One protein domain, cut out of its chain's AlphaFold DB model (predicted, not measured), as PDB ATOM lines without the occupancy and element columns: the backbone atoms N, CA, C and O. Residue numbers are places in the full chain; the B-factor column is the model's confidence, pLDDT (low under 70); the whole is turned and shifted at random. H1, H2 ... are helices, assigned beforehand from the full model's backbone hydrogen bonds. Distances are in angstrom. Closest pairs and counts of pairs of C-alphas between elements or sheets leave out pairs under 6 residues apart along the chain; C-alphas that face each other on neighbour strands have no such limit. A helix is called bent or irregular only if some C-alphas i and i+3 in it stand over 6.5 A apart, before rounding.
ATOM      1  N   PHE A 238     213.534 135.043 154.763       92.19
ATOM      2  CA  PHE A 238     213.689 135.748 156.037       92.19
ATOM      3  C   PHE A 238     215.046 135.467 156.696       92.19
ATOM      4  O   PHE A 238     215.205 135.616 157.907       92.19
ATOM      5  N   SER A 239     216.060 135.105 155.901       86.81
ATOM      6  CA  SER A 239     217.434 134.948 156.379       86.81
ATOM      7  C   SER A 239     217.921 136.206 157.107       86.81
ATOM      8  O   SER A 239     218.048 137.288 156.533       86.81
ATOM      9  N   LEU A 240     218.247 136.059 158.392       80.56
ATOM     10  CA  LEU A 240     218.631 137.181 159.255       80.56
ATOM     11  C   LEU A 240     219.962 137.843 158.874       80.56
ATOM     12  O   LEU A 240     220.225 138.967 159.288       80.56
ATOM     13  N   ARG A 241     220.788 137.184 158.054       77.44
ATOM     14  CA  ARG A 241     222.008 137.786 157.491       77.44
ATOM     15  C   ARG A 241     221.744 138.659 156.264       77.44
ATOM     16  O   ARG A 241     222.648 139.364 155.832       77.44
ATOM     17  N   GLU A 242     220.540 138.591 155.701       81.12
ATOM     18  CA  GLU A 242     220.132 139.290 154.478       81.12
ATOM     19  C   GLU A 242     218.925 140.199 154.731       81.12
ATOM     20  O   GLU A 242     217.981 140.252 153.941       81.12
ATOM     21  N   ASP A 243     218.949 140.893 155.870       84.81
ATOM     22  CA  ASP A 243     217.889 141.815 156.286       84.81
ATOM     23  C   ASP A 243     216.499 141.156 156.414       84.81
ATOM     24  O   ASP A 243     215.451 141.798 156.340       84.81
ATOM     25  N   GLY A 244     216.473 139.835 156.629       88.00
ATOM     26  CA  GLY A 244     215.239 139.065 156.750       88.00
ATOM     27  C   GLY A 244     214.347 139.514 157.908       88.00
ATOM     28  O   GLY A 244     213.135 139.342 157.840       88.00
ATOM     29  N   TYR A 245     214.929 140.140 158.936       87.56
ATOM     30  CA  TYR A 245     214.187 140.695 160.062       87.56
ATOM     31  C   TYR A 245     213.283 141.858 159.647       87.56
ATOM     32  O   TYR A 245     212.067 141.791 159.823       87.56
ATOM     33  N   ASN A 246     213.877 142.910 159.071       89.81
ATOM     34  CA  ASN A 246     213.134 144.093 158.646       89.81
ATOM     35  C   ASN A 246     212.103 143.714 157.590       89.81
ATOM     36  O   ASN A 246     210.977 144.195 157.627       89.81
ATOM     37  N   ARG A 247     212.442 142.764 156.715       92.69
ATOM     38  CA  ARG A 247     211.485 142.239 155.748       92.69
ATOM     39  C   ARG A 247     210.315 141.506 156.386       92.69
ATOM     40  O   ARG A 247     209.191 141.691 155.932       92.69
ATOM     41  N   ALA A 248     210.547 140.686 157.408       94.25
ATOM     42  CA  ALA A 248     209.464 140.015 158.120       94.25
ATOM     43  C   ALA A 248     208.525 141.037 158.782       94.25
ATOM     44  O   ALA A 248     207.311 140.916 158.643       94.25
ATOM     45  N   LEU A 249     209.066 142.088 159.413       93.88
ATOM     46  CA  LEU A 249     208.256 143.178 159.969       93.88
ATOM     47  C   LEU A 249     207.504 143.975 158.902       93.88
ATOM     48  O   LEU A 249     206.331 144.286 159.092       93.88
ATOM     49  N   GLN A 250     208.156 144.292 157.784       95.25
ATOM     50  CA  GLN A 250     207.521 145.003 156.679       95.25
ATOM     51  C   GLN A 250     206.384 144.165 156.094       95.25
ATOM     52  O   GLN A 250     205.274 144.657 155.959       95.25
ATOM     53  N   THR A 251     206.624 142.872 155.857       96.81
ATOM     54  CA  THR A 251     205.598 141.932 155.378       96.81
ATOM     55  C   THR A 251     204.428 141.859 156.361       96.81
ATOM     56  O   THR A 251     203.273 141.882 155.946       96.81
ATOM     57  N   TYR A 252     204.710 141.815 157.666       96.38
ATOM     58  CA  TYR A 252     203.689 141.832 158.713       96.38
ATOM     59  C   TYR A 252     202.854 143.122 158.695       96.38
ATOM     60  O   TYR A 252     201.626 143.058 158.754       96.38
ATOM     61  N   SER A 253     203.506 144.274 158.544       96.81
ATOM     62  CA  SER A 253     202.853 145.582 158.440       96.81
ATOM     63  C   SER A 253     202.003 145.705 157.169       96.81
ATOM     64  O   SER A 253     200.828 146.065 157.243       96.81
ATOM     65  N   ASP A 254     202.549 145.310 156.016       96.75
ATOM     66  CA  ASP A 254     201.868 145.321 154.714       96.75
ATOM     67  C   ASP A 254     200.649 144.389 154.702       96.75
ATOM     68  O   ASP A 254     199.618 144.700 154.101       96.75
ATOM     69  N   ALA A 255     200.735 143.273 155.430       97.06
ATOM     70  CA  ALA A 255     199.633 142.348 155.671       97.06
ATOM     71  C   ALA A 255     198.584 142.883 156.672       97.06
ATOM     72  O   ALA A 255     197.656 142.157 157.029       97.06
ATOM     73  N   LYS A 256     198.700 144.147 157.102       97.06
ATOM     74  CA  LYS A 256     197.840 144.830 158.082       97.06
ATOM     75  C   LYS A 256     197.895 144.231 159.490       97.06
ATOM     76  O   LYS A 256     196.886 144.225 160.189       97.06
ATOM     77  N   ASN A 257     199.080 143.796 159.921       96.69
ATOM     78  CA  ASN A 257     199.350 143.283 161.268       96.69
ATOM     79  C   ASN A 257     198.409 142.125 161.673       96.69
ATOM     80  O   ASN A 257     197.673 142.248 162.656       96.69
ATOM     81  N   PRO A 258     198.370 141.020 160.901       97.81
ATOM     82  CA  PRO A 258     197.464 139.908 161.174       97.81
ATOM     83  C   PRO A 258     197.831 139.190 162.482       97.81
ATOM     84  O   PRO A 258     198.991 139.158 162.870       97.81
ATOM     85  N   ASP A 259     196.871 138.543 163.147       98.00
ATOM     86  CA  ASP A 259     197.149 137.799 164.384       98.00
ATOM     87  C   ASP A 259     197.902 136.480 164.108       98.00
ATOM     88  O   ASP A 259     197.298 135.434 163.849       98.00
ATOM     89  N   LEU A 260     199.233 136.510 164.216       97.56
ATOM     90  CA  LEU A 260     200.132 135.374 163.997       97.56
ATOM     91  C   LEU A 260     200.008 134.276 165.055       97.56
ATOM     92  O   LEU A 260     200.588 133.200 164.880       97.56
ATOM     93  N   THR A 261     199.259 134.492 166.138       96.31
ATOM     94  CA  THR A 261     198.941 133.420 167.092       96.31
ATOM     95  C   THR A 261     197.867 132.480 166.535       96.31
ATOM     96  O   THR A 261     197.822 131.301 166.901       96.31
ATOM     97  N   THR A 262     197.098 132.929 165.540       96.94
ATOM     98  CA  THR A 262     196.061 132.147 164.852       96.94
ATOM     99  C   THR A 262     196.541 131.590 163.511       96.94
ATOM    100  O   THR A 262     197.409 132.165 162.853       96.94
ATOM    101  N   SER A 263     195.963 130.463 163.084       96.94
ATOM    102  CA  SER A 263     196.250 129.873 161.767       96.94
ATOM    103  C   SER A 263     195.860 130.813 160.624       96.94
ATOM    104  O   SER A 263     196.581 130.921 159.637       96.94
ATOM    105  N   GLU A 264     194.749 131.539 160.784       97.38
ATOM    106  CA  GLU A 264     194.266 132.501 159.791       97.38
ATOM    107  C   GLU A 264     195.224 133.684 159.634       97.38
ATOM    108  O   GLU A 264     195.630 134.016 158.523       97.38
ATOM    109  N   GLY A 265     195.676 134.287 160.736       97.94
ATOM    110  CA  GLY A 265     196.615 135.402 160.645       97.94
ATOM    111  C   GLY A 265     197.980 134.993 160.085       97.94
ATOM    112  O   GLY A 265     198.555 135.728 159.279       97.94
ATOM    113  N   ARG A 266     198.472 133.788 160.410       98.06
ATOM    114  CA  ARG A 266     199.674 133.232 159.757       98.06
ATOM    115  C   ARG A 266     199.466 133.020 158.263       98.06
ATOM    116  O   ARG A 266     200.364 133.334 157.485       98.06
ATOM    117  N   ARG A 267     198.297 132.527 157.849       98.00
ATOM    118  CA  ARG A 267     197.955 132.374 156.433       98.00
ATOM    119  C   ARG A 267     197.991 133.720 155.706       98.00
ATOM    120  O   ARG A 267     198.680 133.818 154.696       98.00
ATOM    121  N   ILE A 268     197.343 134.754 156.247       98.31
ATOM    122  CA  ILE A 268     197.346 136.113 155.675       98.31
ATOM    123  C   ILE A 268     198.782 136.640 155.526       98.31
ATOM    124  O   ILE A 268     199.158 137.133 154.462       98.31
ATOM    125  N   PHE A 269     199.611 136.499 156.565       98.50
ATOM    126  CA  PHE A 269     201.023 136.889 156.510       98.50
ATOM    127  C   PHE A 269     201.782 136.171 155.381       98.50
ATOM    128  O   PHE A 269     202.482 136.809 154.590       98.50
ATOM    129  N   LEU A 270     201.617 134.849 155.272       98.31
ATOM    130  CA  LEU A 270     202.288 134.042 154.252       98.31
ATOM    131  C   LEU A 270     201.791 134.363 152.836       98.31
ATOM    132  O   LEU A 270     202.597 134.374 151.911       98.31
ATOM    133  N   GLU A 271     200.508 134.690 152.650       98.06
ATOM    134  CA  GLU A 271     199.958 135.139 151.362       98.06
ATOM    135  C   GLU A 271     200.621 136.434 150.874       98.06
ATOM    136  O   GLU A 271     200.878 136.590 149.679       98.06
ATOM    137  N   PHE A 272     200.949 137.356 151.782       97.44
ATOM    138  CA  PHE A 272     201.721 138.554 151.445       97.44
ATOM    139  C   PHE A 272     203.194 138.247 151.165       97.44
ATOM    140  O   PHE A 272     203.746 138.770 150.195       97.44
ATOM    141  N   ALA A 273     203.815 137.375 151.959       97.69
ATOM    142  CA  ALA A 273     205.196 136.953 151.745       97.69
ATOM    143  C   ALA A 273     205.380 136.244 150.388       97.69
ATOM    144  O   ALA A 273     206.315 136.556 149.650       97.69
ATOM    145  N   ALA A 274     204.444 135.370 150.002       96.75
ATOM    146  CA  ALA A 274     204.481 134.636 148.737       96.75
ATOM    147  C   ALA A 274     204.464 135.553 147.502       96.75
ATOM    148  O   ALA A 274     205.137 135.258 146.516       96.75
ATOM    149  N   LYS A 275     203.755 136.691 147.557       95.88
ATOM    150  CA  LYS A 275     203.720 137.677 146.455       95.88
ATOM    151  C   LYS A 275     205.099 138.263 146.142       95.88
ATOM    152  O   LYS A 275     205.340 138.675 145.013       95.88
ATOM    153  N   GLN A 276     205.984 138.311 147.137       94.62
ATOM    154  CA  GLN A 276     207.319 138.905 147.034       94.62
ATOM    155  C   GLN A 276     208.427 137.847 146.895       94.62
ATOM    156  O   GLN A 276     209.566 138.185 146.577       94.62
ATOM    157  N   GLU A 277     208.113 136.567 147.121       94.94
ATOM    158  CA  GLU A 277     209.096 135.487 147.254       94.94
ATOM    159  C   GLU A 277     209.941 135.283 145.984       94.94
ATOM    160  O   GLU A 277     211.170 135.227 146.057       94.94
ATOM    161  N   ILE A 278     209.306 135.208 144.810       93.81
ATOM    162  CA  ILE A 278     210.008 134.942 143.543       93.81
ATOM    163  C   ILE A 278     210.926 136.098 143.144       93.81
ATOM    164  O   ILE A 278     212.078 135.863 142.771       93.81
ATOM    165  N   GLU A 279     210.443 137.338 143.229       93.44
ATOM    166  CA  GLU A 279     211.250 138.513 142.881       93.44
ATOM    167  C   GLU A 279     212.426 138.681 143.844       93.44
ATOM    168  O   GLU A 279     213.546 138.947 143.406       93.44
ATOM    169  N   PHE A 280     212.217 138.393 145.132       93.94
ATOM    170  CA  PHE A 280     213.306 138.344 146.097       93.94
ATOM    171  C   PHE A 280     214.403 137.350 145.685       93.94
ATOM    172  O   PHE A 280     215.586 137.708 145.672       93.94
ATOM    173  N   TYR A 281     214.038 136.107 145.350       93.75
ATOM    174  CA  TYR A 281     215.031 135.106 144.968       93.75
ATOM    175  C   TYR A 281     215.746 135.485 143.670       93.75
ATOM    176  O   TYR A 281     216.964 135.335 143.604       93.75
ATOM    177  N   LYS A 282     215.045 136.038 142.671       93.06
ATOM    178  CA  LYS A 282     215.677 136.555 141.444       93.06
ATOM    179  C   LYS A 282     216.728 137.616 141.747       93.06
ATOM    180  O   LYS A 282     217.854 137.511 141.258       93.06
ATOM    181  N   GLU A 283     216.382 138.604 142.570       92.56
ATOM    182  CA  GLU A 283     217.296 139.679 142.950       92.56
ATOM    183  C   GLU A 283     218.518 139.119 143.691       92.56
ATOM    184  O   GLU A 283     219.658 139.320 143.266       92.56
ATOM    185  N   LYS A 284     218.308 138.366 144.779       90.50
ATOM    186  CA  LYS A 284     219.428 137.910 145.616       90.50
ATOM    187  C   LYS A 284     220.299 136.872 144.944       90.50
ATOM    188  O   LYS A 284     221.520 136.996 145.003       90.50
ATOM    189  N   ILE A 285     219.714 135.878 144.285       90.56
ATOM    190  CA  ILE A 285     220.493 134.859 143.570       90.56
ATOM    191  C   ILE A 285     221.256 135.505 142.404       90.56
ATOM    192  O   ILE A 285     222.384 135.106 142.108       90.56
ATOM    193  N   GLY A 286     220.706 136.557 141.787       87.31
ATOM    194  CA  GLY A 286     221.406 137.370 140.791       87.31
ATOM    195  C   GLY A 286     222.692 138.006 141.332       87.31
ATOM    196  O   GLY A 286     223.735 137.935 140.676       87.31
ATOM    197  N   LEU A 287     222.637 138.553 142.550       89.44
ATOM    198  CA  LEU A 287     223.773 139.178 143.240       89.44
ATOM    199  C   LEU A 287     224.804 138.167 143.767       89.44
ATOM    200  O   LEU A 287     225.968 138.512 143.987       89.44
ATOM    201  N   ARG A 288     224.402 136.910 143.976       85.88
ATOM    202  CA  ARG A 288     225.254 135.866 144.555       85.88
ATOM    203  C   ARG A 288     226.089 135.171 143.471       85.88
ATOM    204  O   ARG A 288     225.617 134.799 142.395       85.88
ATOM    205  N   LYS A 289     227.382 134.966 143.751       83.81
ATOM    206  CA  LYS A 289     228.321 134.236 142.875       83.81
ATOM    207  C   LYS A 289     228.251 132.719 143.115       83.81
ATOM    208  O   LYS A 289     229.268 132.099 143.398       83.81
ATOM    209  N   ARG A 290     227.045 132.147 143.036       87.38
ATOM    210  CA  ARG A 290     226.766 130.724 143.304       87.38
ATOM    211  C   ARG A 290     226.004 130.071 142.149       87.38
ATOM    212  O   ARG A 290     224.794 130.283 142.028       87.38
ATOM    213  N   PRO A 291     226.694 129.348 141.248       89.38
ATOM    214  CA  PRO A 291     226.067 128.681 140.106       89.38
ATOM    215  C   PRO A 291     224.956 127.700 140.501       89.38
ATOM    216  O   PRO A 291     223.948 127.609 139.805       89.38
ATOM    217  N   GLU A 292     225.107 127.013 141.632       89.38
ATOM    218  CA  GLU A 292     224.150 126.047 142.163       89.38
ATOM    219  C   GLU A 292     222.789 126.681 142.496       89.38
ATOM    220  O   GLU A 292     221.756 126.169 142.071       89.38
ATOM    221  N   GLU A 293     222.764 127.845 143.154       90.88
ATOM    222  CA  GLU A 293     221.518 128.572 143.448       90.88
ATOM    223  C   GLU A 293     220.848 129.065 142.152       90.88
ATOM    224  O   GLU A 293     219.626 128.981 142.000       90.88
ATOM    225  N   LYS A 294     221.651 129.511 141.173       91.12
ATOM    226  CA  LYS A 294     221.166 129.943 139.849       91.12
ATOM    227  C   LYS A 294     220.539 128.797 139.059       91.12
ATOM    228  O   LYS A 294     219.545 129.013 138.367       91.12
ATOM    229  N   ALA A 295     221.096 127.592 139.156       91.69
ATOM    230  CA  ALA A 295     220.560 126.408 138.492       91.69
ATOM    231  C   ALA A 295     219.192 125.997 139.064       91.69
ATOM    232  O   ALA A 295     218.285 125.654 138.295       91.69
ATOM    233  N   ILE A 296     219.034 126.092 140.390       93.12
ATOM    234  CA  ILE A 296     217.774 125.795 141.087       93.12
ATOM    235  C   ILE A 296     216.693 126.801 140.686       93.12
ATOM    236  O   ILE A 296     215.617 126.379 140.265       93.12
ATOM    237  N   LEU A 297     216.983 128.109 140.747       92.56
ATOM    238  CA  LEU A 297     216.038 129.141 140.302       92.56
ATOM    239  C   LEU A 297     215.673 128.955 138.822       92.56
ATOM    240  O   LEU A 297     214.499 128.902 138.463       92.56
ATOM    241  N   GLY A 298     216.688 128.788 137.969       89.62
ATOM    242  CA  GLY A 298     216.524 128.578 136.535       89.62
ATOM    243  C   GLY A 298     215.854 129.747 135.801       89.62
ATOM    244  O   GLY A 298     215.571 130.800 136.365       89.62
ATOM    245  N   LYS A 299     215.625 129.562 134.493       88.19
ATOM    246  CA  LYS A 299     214.890 130.534 133.659       88.19
ATOM    247  C   LYS A 299     213.374 130.402 133.814       88.19
ATOM    248  O   LYS A 299     212.671 131.403 133.799       88.19
ATOM    249  N   ASP A 300     212.895 129.166 133.934       91.31
ATOM    250  CA  ASP A 300     211.484 128.862 134.150       91.31
ATOM    251  C   ASP A 300     211.194 128.768 135.649       91.31
ATOM    252  O   ASP A 300     211.550 127.786 136.306       91.31
ATOM    253  N   THR A 301     210.542 129.802 136.178       88.56
ATOM    254  CA  THR A 301     210.177 129.900 137.592       88.56
ATOM    255  C   THR A 301     209.100 128.899 138.000       88.56
ATOM    256  O   THR A 301     208.986 128.602 139.185       88.56
ATOM    257  N   ASN A 302     208.337 128.327 137.060       91.19
ATOM    258  CA  ASN A 302     207.321 127.320 137.387       91.19
ATOM    259  C   ASN A 302     207.951 126.018 137.902       91.19
ATOM    260  O   ASN A 302     207.345 125.296 138.689       91.19
ATOM    261  N   LEU A 303     209.195 125.741 137.499       94.12
ATOM    262  CA  LEU A 303     209.959 124.578 137.947       94.12
ATOM    263  C   LEU A 303     210.755 124.841 139.229       94.12
ATOM    264  O   LEU A 303     211.426 123.930 139.712       94.12
ATOM    265  N   PHE A 304     210.716 126.058 139.775       94.69
ATOM    266  CA  PHE A 304     211.561 126.442 140.902       94.69
ATOM    267  C   PHE A 304     211.290 125.591 142.147       94.69
ATOM    268  O   PHE A 304     212.221 125.000 142.682       94.69
ATOM    269  N   SER A 305     210.023 125.455 142.558       95.00
ATOM    270  CA  SER A 305     209.632 124.623 143.710       95.00
ATOM    271  C   SER A 305     210.026 123.153 143.525       95.00
ATOM    272  O   SER A 305     210.600 122.540 144.424       95.00
ATOM    273  N   TYR A 306     209.822 122.605 142.324       95.38
ATOM    274  CA  TYR A 306     210.207 121.229 142.013       95.38
ATOM    275  C   TYR A 306     211.727 121.023 142.114       95.38
ATOM    276  O   TYR A 306     212.195 120.119 142.801       95.38
ATOM    277  N   LYS A 307     212.519 121.911 141.500       95.50
ATOM    278  CA  LYS A 307     213.987 121.883 141.601       95.50
ATOM    279  C   LYS A 307     214.465 122.096 143.034       95.50
ATOM    280  O   LYS A 307     215.423 121.455 143.455       95.50
ATOM    281  N   TYR A 308     213.808 122.979 143.779       95.62
ATOM    282  CA  TYR A 308     214.100 123.219 145.185       95.62
ATOM    283  C   TYR A 308     213.922 121.939 146.008       95.62
ATOM    284  O   TYR A 308     214.841 121.543 146.724       95.62
ATOM    285  N   GLY A 309     212.801 121.235 145.831       95.94
ATOM    286  CA  GLY A 309     212.554 119.940 146.463       95.94
ATOM    287  C   GLY A 309     213.633 118.903 146.138       95.94
ATOM    288  O   GLY A 309     214.203 118.285 147.038       95.94
ATOM    289  N   LEU A 310     213.999 118.780 144.859       94.56
ATOM    290  CA  LEU A 310     215.010 117.817 144.426       94.56
ATOM    291  C   LEU A 310     216.414 118.118 144.967       94.56
ATOM    292  O   LEU A 310     217.121 117.201 145.379       94.56
ATOM    293  N   HIS A 311     216.836 119.385 144.955       92.56
ATOM    294  CA  HIS A 311     218.226 119.754 145.235       92.56
ATOM    295  C   HIS A 311     218.487 120.191 146.676       92.56
ATOM    296  O   HIS A 311     219.577 119.939 147.190       92.56
ATOM    297  N   ILE A 312     217.530 120.866 147.313       93.38
ATOM    298  CA  ILE A 312     217.690 121.393 148.674       93.38
ATOM    299  C   ILE A 312     217.081 120.445 149.695       93.38
ATOM    300  O   ILE A 312     217.704 120.211 150.729       93.38
ATOM    301  N   LEU A 313     215.926 119.852 149.389       94.31
ATOM    302  CA  LEU A 313     215.199 118.948 150.286       94.31
ATOM    303  C   LEU A 313     215.520 117.462 150.060       94.31
ATOM    304  O   LEU A 313     214.701 116.606 150.365       94.31
ATOM    305  N   ASP A 314     216.722 117.152 149.562       91.94
ATOM    306  CA  ASP A 314     217.232 115.783 149.379       91.94
ATOM    307  C   ASP A 314     216.302 114.870 148.542       91.94
ATOM    308  O   ASP A 314     216.047 113.721 148.899       91.94
ATOM    309  N   GLY A 315     215.812 115.362 147.398       93.56
ATOM    310  CA  GLY A 315     215.042 114.549 146.446       93.56
ATOM    311  C   GLY A 315     213.524 114.580 146.643       93.56
ATOM    312  O   GLY A 315     212.822 113.755 146.059       93.56
ATOM    313  N   VAL A 316     212.997 115.516 147.434       95.56
ATOM    314  CA  VAL A 316     211.550 115.665 147.621       95.56
ATOM    315  C   VAL A 316     210.872 116.053 146.306       95.56
ATOM    316  O   VAL A 316     211.147 117.107 145.735       95.56
ATOM    317  N   SER A 317     209.925 115.223 145.867       94.94
ATOM    318  CA  SER A 317     209.018 115.517 144.750       94.94
ATOM    319  C   SER A 317     207.613 115.933 145.198       94.94
ATOM    320  O   SER A 317     206.923 116.623 144.453       94.94
ATOM    321  N   ASP A 318     207.186 115.517 146.395       95.69
ATOM    322  CA  ASP A 318     205.900 115.877 147.001       95.69
ATOM    323  C   ASP A 318     206.124 116.759 148.237       95.69
ATOM    324  O   ASP A 318     206.707 116.329 149.231       95.69
ATOM    325  N   MET A 319     205.647 118.003 148.175       96.69
ATOM    326  CA  MET A 319     205.800 118.979 149.257       96.69
ATOM    327  C   MET A 319     204.808 118.782 150.407       96.69
ATOM    328  O   MET A 319     205.011 119.375 151.468       96.69
ATOM    329  N   SER A 320     203.753 117.972 150.245       96.81
ATOM    330  CA  SER A 320     202.724 117.812 151.279       96.81
ATOM    331  C   SER A 320     203.307 117.347 152.626       96.81
ATOM    332  O   SER A 320     203.094 118.038 153.632       96.81
ATOM    333  N   PRO A 321     204.150 116.294 152.682       96.44
ATOM    334  CA  PRO A 321     204.757 115.844 153.935       96.44
ATOM    335  C   PRO A 321     205.783 116.834 154.509       96.44
ATOM    336  O   PRO A 321     206.006 116.862 155.723       96.44
ATOM    337  N   VAL A 322     206.416 117.655 153.661       97.44
ATOM    338  CA  VAL A 322     207.348 118.710 154.095       97.44
ATOM    339  C   VAL A 322     206.600 119.806 154.834       97.44
ATOM    340  O   VAL A 322     206.972 120.170 155.950       97.44
ATOM    341  N   VAL A 323     205.520 120.304 154.234       97.81
ATOM    342  CA  VAL A 323     204.704 121.376 154.808       97.81
ATOM    343  C   VAL A 323     203.998 120.900 156.078       97.81
ATOM    344  O   VAL A 323     203.952 121.633 157.067       97.81
ATOM    345  N   GLU A 324     203.528 119.651 156.116       97.19
ATOM    346  CA  GLU A 324     202.977 119.062 157.339       97.19
ATOM    347  C   GLU A 324     204.020 119.016 158.471       97.19
ATOM    348  O   GLU A 324     203.734 119.419 159.603       97.19
ATOM    349  N   ALA A 325     205.247 118.567 158.182       96.81
ATOM    350  CA  ALA A 325     206.323 118.535 159.169       96.81
ATOM    351  C   ALA A 325     206.760 119.940 159.611       96.81
ATOM    352  O   ALA A 325     207.078 120.140 160.787       96.81
ATOM    353  N   PHE A 326     206.752 120.916 158.704       97.94
ATOM    354  CA  PHE A 326     207.052 122.312 159.016       97.94
ATOM    355  C   PHE A 326     206.062 122.853 160.054       97.94
ATOM    356  O   PHE A 326     206.478 123.333 161.110       97.94
ATOM    357  N   TRP A 327     204.756 122.671 159.833       97.81
ATOM    358  CA  TRP A 327     203.728 123.125 160.775       97.81
ATOM    359  C   TRP A 327     203.754 122.382 162.111       97.81
ATOM    360  O   TRP A 327     203.691 123.014 163.167       97.81
ATOM    361  N   LYS A 328     203.936 121.056 162.100       96.75
ATOM    362  CA  LYS A 328     204.120 120.286 163.341       96.75
ATOM    363  C   LYS A 328     205.319 120.790 164.142       96.75
ATOM    364  O   LYS A 328     205.226 120.904 165.361       96.75
ATOM    365  N   THR A 329     206.418 121.139 163.474       97.31
ATOM    366  CA  THR A 329     207.615 121.681 164.134       97.31
ATOM    367  C   THR A 329     207.371 123.080 164.683       97.31
ATOM    368  O   THR A 329     207.710 123.323 165.838       97.31
ATOM    369  N   PHE A 330     206.708 123.961 163.927       97.19
ATOM    370  CA  PHE A 330     206.295 125.280 164.410       97.19
ATOM    371  C   PHE A 330     205.512 125.168 165.725       97.19
ATOM    372  O   PHE A 330     205.909 125.743 166.737       97.19
ATOM    373  N   HIS A 331     204.443 124.367 165.748       97.06
ATOM    374  CA  HIS A 331     203.604 124.204 166.937       97.06
ATOM    375  C   HIS A 331     204.317 123.474 168.086       97.06
ATOM    376  O   HIS A 331     204.034 123.744 169.257       97.06
ATOM    377  N   TRP A 332     205.244 122.564 167.774       97.06
ATOM    378  CA  TRP A 332     206.013 121.833 168.778       97.06
ATOM    379  C   TRP A 332     206.941 122.795 169.510       97.06
ATOM    380  O   TRP A 332     206.898 122.882 170.737       97.06
ATOM    381  N   THR A 333     207.688 123.587 168.743       95.50
ATOM    382  CA  THR A 333     208.598 124.619 169.241       95.50
ATOM    383  C   THR A 333     207.840 125.698 170.010       95.50
ATOM    384  O   THR A 333     208.230 126.050 171.121       95.50
ATOM    385  N   TRP A 334     206.709 126.161 169.466       94.69
ATOM    386  CA  TRP A 334     205.807 127.113 170.118       94.69
ATOM    387  C   TRP A 334     205.414 126.661 171.523       94.69
ATOM    388  O   TRP A 334     205.575 127.383 172.509       94.69
ATOM    389  N   SER A 335     204.906 125.429 171.615       95.50
ATOM    390  CA  SER A 335     204.504 124.830 172.882       95.50
ATOM    391  C   SER A 335     205.695 124.663 173.816       95.50
ATOM    392  O   SER A 335     205.550 124.894 175.013       95.50
ATOM    393  N   TYR A 336     206.857 124.261 173.300       95.50
ATOM    394  CA  TYR A 336     208.033 124.021 174.126       95.50
ATOM    395  C   TYR A 336     208.545 125.312 174.777       95.50
ATOM    396  O   TYR A 336     208.779 125.329 175.982       95.50
ATOM    397  N   PHE A 337     208.597 126.425 174.042       94.00
ATOM    398  CA  PHE A 337     209.022 127.721 174.590       94.00
ATOM    399  C   PHE A 337     208.010 128.299 175.589       94.00
ATOM    400  O   PHE A 337     208.398 128.834 176.631       94.00
ATOM    401  N   LYS A 338     206.703 128.138 175.335       93.25
ATOM    402  CA  LYS A 338     205.651 128.583 176.266       93.25
ATOM    403  C   LYS A 338     205.564 127.728 177.528       93.25
ATOM    404  O   LYS A 338     205.393 128.248 178.629       93.25
ATOM    405  N   ASN A 339     205.675 126.416 177.398       93.31
ATOM    406  CA  ASN A 339     205.382 125.509 178.505       93.31
ATOM    407  C   ASN A 339     206.638 124.995 179.209       93.31
ATOM    408  O   ASN A 339     206.529 124.521 180.334       93.31
ATOM    409  N   SER A 340     207.822 125.139 178.609       92.94
ATOM    410  CA  SER A 340     209.076 124.521 179.066       92.94
ATOM    411  C   SER A 340     208.982 123.008 179.260       92.94
ATOM    412  O   SER A 340     209.714 122.418 180.048       92.94
ATOM    413  N   GLU A 341     208.071 122.377 178.518       92.25
ATOM    414  CA  GLU A 341     207.872 120.935 178.477       92.25
ATOM    415  C   GLU A 341     207.551 120.522 177.032       92.25
ATOM    416  O   GLU A 341     206.678 121.127 176.393       92.25
ATOM    417  N   PRO A 342     208.252 119.519 176.476       94.44
ATOM    418  CA  PRO A 342     208.013 119.070 175.113       94.44
ATOM    419  C   PRO A 342     206.681 118.313 175.035       94.44
ATOM    420  O   PRO A 342     206.458 117.316 175.723       94.44
ATOM    421  N   ILE A 343     205.804 118.737 174.124       95.38
ATOM    422  CA  ILE A 343     204.520 118.056 173.882       95.38
ATOM    423  C   ILE A 343     204.713 116.639 173.306       95.38
ATOM    424  O   ILE A 343     203.888 115.745 173.513       95.38
ATOM    425  N   ASN A 344     205.823 116.426 172.596       96.06
ATOM    426  CA  ASN A 344     206.225 115.154 172.011       96.06
ATOM    427  C   ASN A 344     207.749 114.989 172.132       96.06
ATOM    428  O   ASN A 344     208.499 115.723 171.497       96.06
ATOM    429  N   TRP A 345     208.214 114.016 172.913       96.94
ATOM    430  CA  TRP A 345     209.649 113.768 173.130       96.94
ATOM    431  C   TRP A 345     210.403 113.195 171.913       96.94
ATOM    432  O   TRP A 345     211.630 113.147 171.924       96.94
ATOM    433  N   PHE A 346     209.686 112.762 170.879       96.19
ATOM    434  CA  PHE A 346     210.173 111.987 169.731       96.19
ATOM    435  C   PHE A 346     210.241 112.816 168.457       96.19
ATOM    436  O   PHE A 346     210.837 112.386 167.474       96.19
ATOM    437  N   TRP A 347     209.603 113.986 168.460       95.75
ATOM    438  CA  TRP A 347     209.513 114.819 167.277       95.75
ATOM    439  C   TRP A 347     210.893 115.343 166.872       95.75
ATOM    440  O   TRP A 347     211.682 115.776 167.713       95.75
ATOM    441  N   VAL A 348     211.157 115.320 165.569       95.38
ATOM    442  CA  VAL A 348     212.254 116.027 164.912       95.38
ATOM    443  C   VAL A 348     211.780 116.438 163.523       95.38
ATOM    444  O   VAL A 348     211.053 115.688 162.875       95.38
ATOM    445  N   TYR A 349     212.203 117.609 163.051       95.62
ATOM    446  CA  TYR A 349     211.972 118.005 161.667       95.62
ATOM    447  C   TYR A 349     212.861 117.171 160.719       95.62
ATOM    448  O   TYR A 349     214.092 117.300 160.790       95.62
ATOM    449  N   PRO A 350     212.282 116.320 159.845       93.06
ATOM    450  CA  PRO A 350     213.032 115.285 159.135       93.06
ATOM    451  C   PRO A 350     213.665 115.760 157.820       93.06
ATOM    452  O   PRO A 350     214.397 114.995 157.202       93.06
ATOM    453  N   TYR A 351     213.421 117.003 157.397       94.25
ATOM    454  CA  TYR A 351     213.981 117.548 156.159       94.25
ATOM    455  C   TYR A 351     215.215 118.411 156.421       94.25
ATOM    456  O   TYR A 351     215.462 118.900 157.532       94.25
ATOM    457  N   SER A 352     216.019 118.583 155.379       92.56
ATOM    458  CA  SER A 352     217.261 119.356 155.395       92.56
ATOM    459  C   SER A 352     217.038 120.854 155.628       92.56
ATOM    460  O   SER A 352     217.828 121.461 156.352       92.56
ATOM    461  N   ASP A 353     215.966 121.418 155.066       94.12
ATOM    462  CA  ASP A 353     215.638 122.849 155.092       94.12
ATOM    463  C   ASP A 353     214.110 123.082 155.113       94.12
ATOM    464  O   ASP A 353     213.330 122.125 155.070       94.12
ATOM    465  N   ALA A 354     213.670 124.334 155.238       95.62
ATOM    466  CA  ALA A 354     212.261 124.727 155.197       95.62
ATOM    467  C   ALA A 354     211.668 124.595 153.778       95.62
ATOM    468  O   ALA A 354     212.389 124.755 152.800       95.62
ATOM    469  N   PRO A 355     210.353 124.360 153.622       97.00
ATOM    470  CA  PRO A 355     209.686 124.554 152.337       97.00
ATOM    471  C   PRO A 355     209.685 126.039 151.925       97.00
ATOM    472  O   PRO A 355     209.839 126.937 152.760       97.00
ATOM    473  N   LEU A 356     209.461 126.305 150.636       97.06
ATOM    474  CA  LEU A 356     209.198 127.660 150.143       97.06
ATOM    475  C   LEU A 356     207.854 128.176 150.679       97.06
ATOM    476  O   LEU A 356     206.929 127.398 150.919       97.06
ATOM    477  N   VAL A 357     207.702 129.493 150.811       97.62
ATOM    478  CA  VAL A 357     206.463 130.123 151.296       97.62
ATOM    479  C   VAL A 357     205.285 129.791 150.381       97.62
ATOM    480  O   VAL A 357     204.209 129.429 150.860       97.62
ATOM    481  N   CYS A 358     205.491 129.849 149.065       96.00
ATOM    482  CA  CYS A 358     204.475 129.457 148.092       96.00
ATOM    483  C   CYS A 358     204.048 127.986 148.221       96.00
ATOM    484  O   CYS A 358     202.893 127.673 147.935       96.00
ATOM    485  N   ASP A 359     204.931 127.091 148.677       97.38
ATOM    486  CA  ASP A 359     204.594 125.688 148.925       97.38
ATOM    487  C   ASP A 359     203.800 125.515 150.218       97.38
ATOM    488  O   ASP A 359     202.840 124.747 150.237       97.38
ATOM    489  N   ILE A 360     204.125 126.281 151.264       97.94
ATOM    490  CA  ILE A 360     203.380 126.268 152.530       97.94
ATOM    491  C   ILE A 360     201.898 126.600 152.302       97.94
ATOM    492  O   ILE A 360     201.028 125.935 152.859       97.94
ATOM    493  N   LEU A 361     201.599 127.589 151.454       97.31
ATOM    494  CA  LEU A 361     200.228 128.048 151.188       97.31
ATOM    495  C   LEU A 361     199.343 127.043 150.444       97.31
ATOM    496  O   LEU A 361     198.114 127.175 150.487       97.31
ATOM    497  N   LYS A 362     199.941 126.061 149.757       96.62
ATOM    498  CA  LYS A 362     199.203 125.029 149.009       96.62
ATOM    499  C   LYS A 362     198.480 124.046 149.928       96.62
ATOM    500  O   LYS A 362     197.566 123.364 149.473       96.62
TER     501      LYS A 362
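What this domain is: This is residues 238 to 362 of the 442 residues of the protein "XRN_N domain-containing protein" of viral metagenome (UniProt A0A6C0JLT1). Helices follow one another round an open C, H2a, H2b, H3, H4 and then the long H5, and the short H6 at the end of the printed part sits in the middle, packed on H2a. H1 packs on residues 269 to 273 of H2a, and a long stretch, residues 340 to 356, returns from the end of H5 to H6. The printed part has 125 residues with six named helices, H1 to H6 in order, and no named strand; the class is all helix. The whole is compact, with a radius of gyration of the C-alphas of 15.7 A and spans of 45, 34 and 26 A.

How they stand to each other: H1, residues 244 to 254, touches residues 269 to 273 of H2, residues 263 to 287. By its hydrogen bonds H2 was assigned as one helix, but it is bent: C-alphas 275 and 278 are 7.4 A apart, and its arms H2a and H2b stand at a steep tilt of 51 degrees. The closest C-alphas of H1 and H2a, Tyr 252 and Phe 269, are 6.0 A apart, and the lines stand only just about perpendicular, at 72 degrees. H2b and H3, residues 291 to 297, form a hairpin, opposite ways at a shallow tilt of 12 degrees; their closest C-alphas, Ile 285 and Lys 294, are 6.2 A apart. H3 touches H4, residues 301 to 311, opposite ways at a steep tilt of 57 degrees, with the closest C-alphas, Leu 297 and Phe 304, 5.3 A apart. H4 is irregular, with C-alphas 302 and 305 7.3 A apart. H5, residues 320 to 339, is apart from H4 and H2a. H6, residues 357 to 360, touches residues 270 to 274 of H2a, with the closest C-alphas, Ala 274 and Cys 358, 5.2 A apart. H6 is close to H5 but not clearly touching it; the closest C-alphas, Val 323 and Ile 360, are 5.6 A apart. Every O i to N i+4 pair is within hydrogen-bond range in H1, H2b, H3 and H5, against 8 of 9 in H2a and 5 of 7 in H4; H6 is too short for such a pair.

Where its parts are: H1 begins at C-alpha 244, (215.239, 139.065, 156.750), and is 14.9 A long from first to last C-alpha. H2a, residues 263 to 275, measures 18.7 A, H2b, residues 278 to 287, 14.4 A, and H4 15.0 A. H5 measures 28.4 A and ends at C-alpha 339, (205.382, 125.509, 178.505). H6 ends at C-alpha 360, (203.380, 126.268, 152.530).

The domain as a whole: The two C-alphas farthest apart, those of Lys 299 and Glu 341, are 46.4 A apart. The printed part has no cut. The link from H5 to H6, 17 residues, is long. The mean pLDDT of the printed part is 94.1, and no printed residue is under 70.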